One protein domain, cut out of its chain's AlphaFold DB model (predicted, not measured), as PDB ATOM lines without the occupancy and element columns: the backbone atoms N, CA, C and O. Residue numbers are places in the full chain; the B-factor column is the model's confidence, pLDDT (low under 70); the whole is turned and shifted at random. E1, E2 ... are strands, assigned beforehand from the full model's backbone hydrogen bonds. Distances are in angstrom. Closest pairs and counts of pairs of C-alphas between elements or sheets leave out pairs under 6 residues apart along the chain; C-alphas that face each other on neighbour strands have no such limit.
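This is residues 49 to 100 of the 100 residues of an uncharacterized protein of Arabis nemorensis (UniProt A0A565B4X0). What is the shape? There is little regular structure: mostly loops, with residues 49 to 50 paired to E3, and a small hairpin of E1 and E2 joined by a long loop, residues 64 to 85. What makes it up? The printed part has 52 residues, no named helix and strands E1, E2, E3 in chain order, all strand by class with 11 residues in named elements; sheet E1 - E2 is antiparallel. How large? Compact, with radius of gyration of the C-alphas 10.6 A, it spans 27 by 26 by 17 A.

What pairs with residues 49 to 50? Residues 95 to 96 of E3, residues 95 to 99, do, antiparallel; E3 pairs with no named strand. Which strands are neighbours? E1, residues 61 to 63, and E2, residues 86 to 88, form an antiparallel hairpin at 164 degrees, with N 61 and O 88 within hydrogen-bond range at 3.0 A. E1 and E3 are apart.

Where does E1 begin? C-alpha 61 is at (9.420, 9.613, -22.101); E1 measures 6.7 A, E2 7.1 A. Where does E3 end? C-alpha 99 is at (6.990, 21.291, -29.113), 13.6 A from C-alpha 95.

Which link is long? E1 to E2, 22 residues. Any cut or low confidence? The printed part has no cut, and no printed residue is under 70.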
ATOM      1  N   VAL A  49      15.204  17.167 -24.408       96.75
ATOM      2  CA  VAL A  49      15.598  16.207 -23.371       96.75
ATOM      3  C   VAL A  49      16.802  15.423 -23.875       96.75
ATOM      4  O   VAL A  49      16.725  14.769 -24.908       96.75
ATOM      5  N   MET A  50      17.915  15.471 -23.146       97.62
ATOM      6  CA  MET A  50      19.127  14.711 -23.471       97.62
ATOM      7  C   MET A  50      19.312  13.558 -22.490       97.62
ATOM      8  O   MET A  50      19.340  13.763 -21.275       97.62
ATOM      9  N   TYR A  51      19.496  12.350 -23.012       98.00
ATOM     10  CA  TYR A  51      19.717  11.164 -22.193       98.00
ATOM     11  C   TYR A  51      21.212  10.987 -21.904       98.00
ATOM     12  O   TYR A  51      22.026  10.710 -22.788       98.00
ATOM     13  N   LEU A  52      21.591  11.159 -20.635       97.94
ATOM     14  CA  LEU A  52      22.995  11.141 -20.197       97.94
ATOM     15  C   LEU A  52      23.510   9.737 -19.824       97.94
ATOM     16  O   LEU A  52      24.721   9.538 -19.676       97.94
ATOM     17  N   SER A  53      22.613   8.757 -19.709       97.25
ATOM     18  CA  SER A  53      22.913   7.360 -19.393       97.25
ATOM     19  C   SER A  53      21.926   6.418 -20.073       97.25
ATOM     20  O   SER A  53      20.798   6.808 -20.373       97.25
ATOM     21  N   ASP A  54      22.353   5.176 -20.276       96.31
ATOM     22  CA  ASP A  54      21.457   4.085 -20.647       96.31
ATOM     23  C   ASP A  54      20.627   3.666 -19.429       96.31
ATOM     24  O   ASP A  54      21.070   3.820 -18.284       96.31
ATOM     25  N   VAL A  55      19.422   3.159 -19.678       94.81
ATOM     26  CA  VAL A  55      18.535   2.602 -18.652       94.81
ATOM     27  C   VAL A  55      18.139   1.196 -19.082       94.81
ATOM     28  O   VAL A  55      17.751   0.987 -20.232       94.81
ATOM     29  N   ASP A  56      18.254   0.242 -18.159       92.56
ATOM     30  CA  ASP A  56      18.004  -1.174 -18.443       92.56
ATOM     31  C   ASP A  56      16.505  -1.504 -18.556       92.56
ATOM     32  O   ASP A  56      16.125  -2.315 -19.397       92.56
ATOM     33  N   ASP A  57      15.653  -0.886 -17.727       93.62
ATOM     34  CA  ASP A  57      14.192  -1.066 -17.745       93.62
ATOM     35  C   ASP A  57      13.457   0.214 -17.304       93.62
ATOM     36  O   ASP A  57      13.847   0.883 -16.340       93.62
ATOM     37  N   GLY A  58      12.365   0.536 -18.000       95.44
ATOM     38  CA  GLY A  58      11.560   1.737 -17.777       95.44
ATOM     39  C   GLY A  58      12.243   3.047 -18.198       95.44
ATOM     40  O   GLY A  58      13.071   3.091 -19.105       95.44
ATOM     41  N   GLY A  59      11.874   4.144 -17.528       95.75
ATOM     42  CA  GLY A  59      12.470   5.468 -17.749       95.75
ATOM     43  C   GLY A  59      12.040   6.160 -19.046       95.75
ATOM     44  O   GLY A  59      12.661   7.143 -19.448       95.75
ATOM     45  N   GLU A  60      10.995   5.667 -19.707       95.88
ATOM     46  CA  GLU A  60      10.563   6.177 -21.004       95.88
ATOM     47  C   GLU A  60       9.936   7.564 -20.897       95.88
ATOM     48  O   GLU A  60       9.148   7.847 -19.990       95.88
ATOM     49  N   ALA A  61      10.218   8.415 -21.883       95.56
ATOM     50  CA  ALA A  61       9.420   9.613 -22.101       95.56
ATOM     51  C   ALA A  61       8.138   9.206 -22.834       95.56
ATOM     52  O   ALA A  61       8.174   8.850 -24.012       95.56
ATOM     53  N   VAL A  62       7.016   9.212 -22.116       94.50
ATOM     54  CA  VAL A  62       5.703   8.810 -22.636       94.50
ATOM     55  C   VAL A  62       4.921  10.049 -23.059       94.50
ATOM     56  O   VAL A  62       4.818  10.995 -22.280       94.50
ATOM     57  N   PHE A  63       4.311  10.013 -24.248       94.06
ATOM     58  CA  PHE A  63       3.436  11.063 -24.780       94.06
ATOM     59  C   PHE A  63       1.990  10.548 -24.897       94.06
ATOM     60  O   PHE A  63       1.569  10.121 -25.973       94.06
ATOM     61  N   PRO A  64       1.182  10.593 -23.816       91.56
ATOM     62  CA  PRO A  64      -0.134   9.947 -23.791       91.56
ATOM     63  C   PRO A  64      -1.154  10.553 -24.761       91.56
ATOM     64  O   PRO A  64      -2.114   9.887 -25.131       91.56
ATOM     65  N   ALA A  65      -0.972  11.823 -25.133       91.31
ATOM     66  CA  ALA A  65      -1.842  12.543 -26.062       91.31
ATOM     67  C   ALA A  65      -1.392  12.426 -27.530       91.31
ATOM     68  O   ALA A  65      -2.092  12.902 -28.427       91.31
ATOM     69  N   ALA A  66      -0.232  11.812 -27.794       90.69
ATOM     70  CA  ALA A  66       0.212  11.574 -29.157       90.69
ATOM     71  C   ALA A  66      -0.750  10.606 -29.854       90.69
ATOM     72  O   ALA A  66      -1.179   9.603 -29.286       90.69
ATOM     73  N   LYS A  67      -1.075  10.899 -31.116       87.44
ATOM     74  CA  LYS A  67      -1.961  10.048 -31.929       87.44
ATOM     75  C   LYS A  67      -1.272   8.775 -32.438       87.44
ATOM     76  O   LYS A  67      -1.956   7.908 -32.972       87.44
ATOM     77  N   GLY A  68       0.052   8.693 -32.301       81.44
ATOM     78  CA  GLY A  68       0.849   7.562 -32.761       81.44
ATOM     79  C   GLY A  68       0.657   6.320 -31.895       81.44
ATOM     80  O   GLY A  68       0.508   6.405 -30.671       81.44
ATOM     81  N   ASN A  69       0.656   5.153 -32.532       81.69
ATOM     82  CA  ASN A  69       0.582   3.872 -31.838       81.69
ATOM     83  C   ASN A  69       1.945   3.484 -31.241       81.69
ATOM     84  O   ASN A  69       2.998   3.849 -31.757       81.69
ATOM     85  N   ILE A  70       1.932   2.668 -30.185       81.19
ATOM     86  CA  ILE A  70       3.144   2.150 -29.540       81.19
ATOM     87  C   ILE A  70       4.069   1.445 -30.541       81.19
ATOM     88  O   ILE A  70       5.280   1.549 -30.424       81.19
ATOM     89  N   SER A  71       3.512   0.780 -31.557       85.69
ATOM     90  CA  SER A  71       4.259   0.038 -32.578       85.69
ATOM     91  C   SER A  71       4.954   0.913 -33.627       85.69
ATOM     92  O   SER A  71       5.639   0.372 -34.490       85.69
ATOM     93  N   GLU A  72       4.750   2.233 -33.607       86.31
ATOM     94  CA  GLU A  72       5.378   3.157 -34.563       86.31
ATOM     95  C   GLU A  72       6.860   3.408 -34.263       86.31
ATOM     96  O   GLU A  72       7.599   3.835 -35.148       86.31
ATOM     97  N   VAL A  73       7.316   3.107 -33.044       86.38
ATOM     98  CA  VAL A  73       8.731   3.204 -32.673       86.38
ATOM     99  C   VAL A  73       9.433   1.848 -32.805       86.38
ATOM    100  O   VAL A  73       8.865   0.835 -32.398       86.38
ATOM    101  N   PRO A  74      10.678   1.775 -33.313       89.75
ATOM    102  CA  PRO A  74      11.388   0.502 -33.508       89.75
ATOM    103  C   PRO A  74      11.541  -0.346 -32.236       89.75
ATOM    104  O   PRO A  74      11.563  -1.572 -32.302       89.75
ATOM    105  N   TRP A  75      11.608   0.310 -31.079       89.31
ATOM    106  CA  TRP A  75      11.829  -0.287 -29.761       89.31
ATOM    107  C   TRP A  75      10.541  -0.643 -29.006       89.31
ATOM    108  O   TRP A  75      10.564  -0.890 -27.804       89.31
ATOM    109  N   TRP A  76       9.390  -0.683 -29.675       88.94
ATOM    110  CA  TRP A  76       8.093  -0.880 -29.018       88.94
ATOM    111  C   TRP A  76       7.979  -2.154 -28.162       88.94
ATOM    112  O   TRP A  76       7.182  -2.198 -27.228       88.94
ATOM    113  N   LYS A  77       8.766  -3.195 -28.467       90.25
ATOM    114  CA  LYS A  77       8.805  -4.461 -27.709       90.25
ATOM    115  C   LYS A  77       9.601  -4.379 -26.406       90.25
ATOM    116  O   LYS A  77       9.466  -5.265 -25.571       90.25
ATOM    117  N   GLU A  78      10.441  -3.359 -26.269       90.62
ATOM    118  CA  GLU A  78      11.309  -3.121 -25.111       90.62
ATOM    119  C   GLU A  78      10.658  -2.171 -24.095       90.62
ATOM    120  O   GLU A  78      11.224  -1.916 -23.037       90.62
ATOM    121  N   LEU A  79       9.471  -1.639 -24.401       90.88
ATOM    122  CA  LEU A  79       8.763  -0.722 -23.518       90.88
ATOM    123  C   LEU A  79       8.230  -1.446 -22.276       90.88
ATOM    124  O   LEU A  79       7.628  -2.522 -22.346       90.88
ATOM    125  N   SER A  80       8.403  -0.802 -21.130       91.88
ATOM    126  CA  SER A  80       7.846  -1.215 -19.854       91.88
ATOM    127  C   SER A  80       6.320  -1.083 -19.845       91.88
ATOM    128  O   SER A  80       5.680  -0.505 -20.726       91.88
ATOM    129  N   LYS A  81       5.698  -1.536 -18.751       88.50
ATOM    130  CA  LYS A  81       4.252  -1.364 -18.516       88.50
ATOM    131  C   LYS A  81       3.810   0.110 -18.485       88.50
ATOM    132  O   LYS A  81       2.609   0.378 -18.596       88.50
ATOM    133  N   CYS A  82       4.743   1.040 -18.268       85.88
ATOM    134  CA  CYS A  82       4.493   2.478 -18.255       85.88
ATOM    135  C   CYS A  82       4.509   3.095 -19.659       85.88
ATOM    136  O   CYS A  82       3.777   4.061 -19.872       85.88
ATOM    137  N   GLY A  83       5.260   2.520 -20.605       83.88
ATOM    138  CA  GLY A  83       5.344   2.960 -21.998       83.88
ATOM    139  C   GLY A  83       4.063   2.677 -22.780       83.88
ATOM    140  O   GLY A  83       3.994   1.732 -23.557       83.88
ATOM    141  N   LYS A  84       3.011   3.467 -22.548       81.88
ATOM    142  CA  LYS A  84       1.721   3.357 -23.244       81.88
ATOM    143  C   LYS A  84       1.564   4.499 -24.241       81.88
ATOM    144  O   LYS A  84       1.604   5.661 -23.850       81.88
ATOM    145  N   GLY A  85       1.302   4.163 -25.502       84.81
ATOM    146  CA  GLY A  85       1.284   5.136 -26.601       84.81
ATOM    147  C   GLY A  85       2.693   5.439 -27.107       84.81
ATOM    148  O   GLY A  85       3.630   4.682 -26.834       84.81
ATOM    149  N   LEU A  86       2.851   6.538 -27.847       92.50
ATOM    150  CA  LEU A  86       4.157   6.958 -28.349       92.50
ATOM    151  C   LEU A  86       5.115   7.213 -27.176       92.50
ATOM    152  O   LEU A  86       4.854   8.056 -26.316       92.50
ATOM    153  N   SER A  87       6.203   6.448 -27.134       93.75
ATOM    154  CA  SER A  87       7.161   6.460 -26.030       93.75
ATOM    155  C   SER A  87       8.586   6.380 -26.563       93.75
ATOM    156  O   SER A  87       8.854   5.636 -27.509       93.75
ATOM    157  N   VAL A  88       9.506   7.111 -25.944       94.69
ATOM    158  CA  VAL A  88      10.926   7.133 -26.317       94.69
ATOM    159  C   VAL A  88      11.745   6.490 -25.207       94.69
ATOM    160  O   VAL A  88      11.643   6.902 -24.048       94.69
ATOM    161  N   LEU A  89      12.536   5.471 -25.559       94.50
ATOM    162  CA  LEU A  89      13.474   4.856 -24.626       94.50
ATOM    163  C   LEU A  89      14.666   5.788 -24.377       94.50
ATOM    164  O   LEU A  89      15.233   6.314 -25.336       94.50
ATOM    165  N   PRO A  90      15.105   5.940 -23.121       95.94
ATOM    166  CA  PRO A  90      16.344   6.635 -22.817       95.94
ATOM    167  C   PRO A  90      17.549   5.812 -23.296       95.94
ATOM    168  O   PRO A  90      17.812   4.713 -22.800       95.94
ATOM    169  N   LYS A  91      18.303   6.355 -24.250       96.19
ATOM    170  CA  LYS A  91      19.577   5.792 -24.715       96.19
ATOM    171  C   LYS A  91      20.652   6.857 -24.635       96.19
ATOM    172  O   LYS A  91      20.450   7.996 -25.054       96.19
ATOM    173  N   LYS A  92      21.800   6.515 -24.057       97.88
ATOM    174  CA  LYS A  92      22.864   7.481 -23.798       97.88
ATOM    175  C   LYS A  92      23.283   8.180 -25.092       97.88
ATOM    176  O   LYS A  92      23.651   7.512 -26.052       97.88
ATOM    177  N   ARG A  93      23.368   9.516 -25.044       97.31
ATOM    178  CA  ARG A  93      23.705  10.438 -26.154       97.31
ATOM    179  C   ARG A  93      22.559  10.754 -27.113       97.31
ATOM    180  O   ARG A  93      22.745  11.642 -27.942       97.31
ATOM    181  N   ASP A  94      21.403  10.120 -26.972       96.44
ATOM    182  CA  ASP A  94      20.229  10.518 -27.738       96.44
ATOM    183  C   ASP A  94      19.617  11.795 -27.154       96.44
ATOM    184  O   ASP A  94      19.700  12.075 -25.950       96.44
ATOM    185  N   ALA A  95      18.989  12.573 -28.031       96.50
ATOM    186  CA  ALA A  95      18.237  13.762 -27.675       96.50
ATOM    187  C   ALA A  95      16.831  13.683 -28.272       96.50
ATOM    188  O   ALA A  95      16.649  13.352 -29.443       96.50
ATOM    189  N   LEU A  96      15.842  14.016 -27.455       95.56
ATOM    190  CA  LEU A  96      14.441  14.112 -27.816       95.56
ATOM    191  C   LEU A  96      14.059  15.590 -27.884       95.56
ATOM    192  O   LEU A  96      14.206  16.311 -26.902       95.56
ATOM    193  N   PHE A  97      13.564  16.027 -29.039       94.88
ATOM    194  CA  PHE A  97      13.085  17.388 -29.260       94.88
ATOM    195  C   PHE A  97      11.594  17.370 -29.587       94.88
ATOM    196  O   PHE A  97      11.170  16.634 -30.480       94.88
ATOM    197  N   PHE A  98      10.803  18.168 -28.872       93.50
ATOM    198  CA  PHE A  98       9.363  18.285 -29.097       93.50
ATOM    199  C   PHE A  98       8.853  19.695 -28.781       93.50
ATOM    200  O   PHE A  98       9.497  20.458 -28.063       93.50
ATOM    201  N   PHE A  99       7.690  20.027 -29.339       93.38
ATOM    202  CA  PHE A  99       6.990  21.291 -29.113       93.38
ATOM    203  C   PHE A  99       5.903  21.122 -28.048       93.38
ATOM    204  O   PHE A  99       5.332  20.034 -27.924       93.38
ATOM    205  N   ASN A 100       5.645  22.198 -27.305       89.50
ATOM    206  CA  ASN A 100       4.540  22.299 -26.350       89.50
ATOM    207  C   ASN A 100       3.202  22.598 -27.034       89.50
ATOM    208  O   ASN A 100       3.207  23.285 -28.081       89.50
TER     209      ASN A 100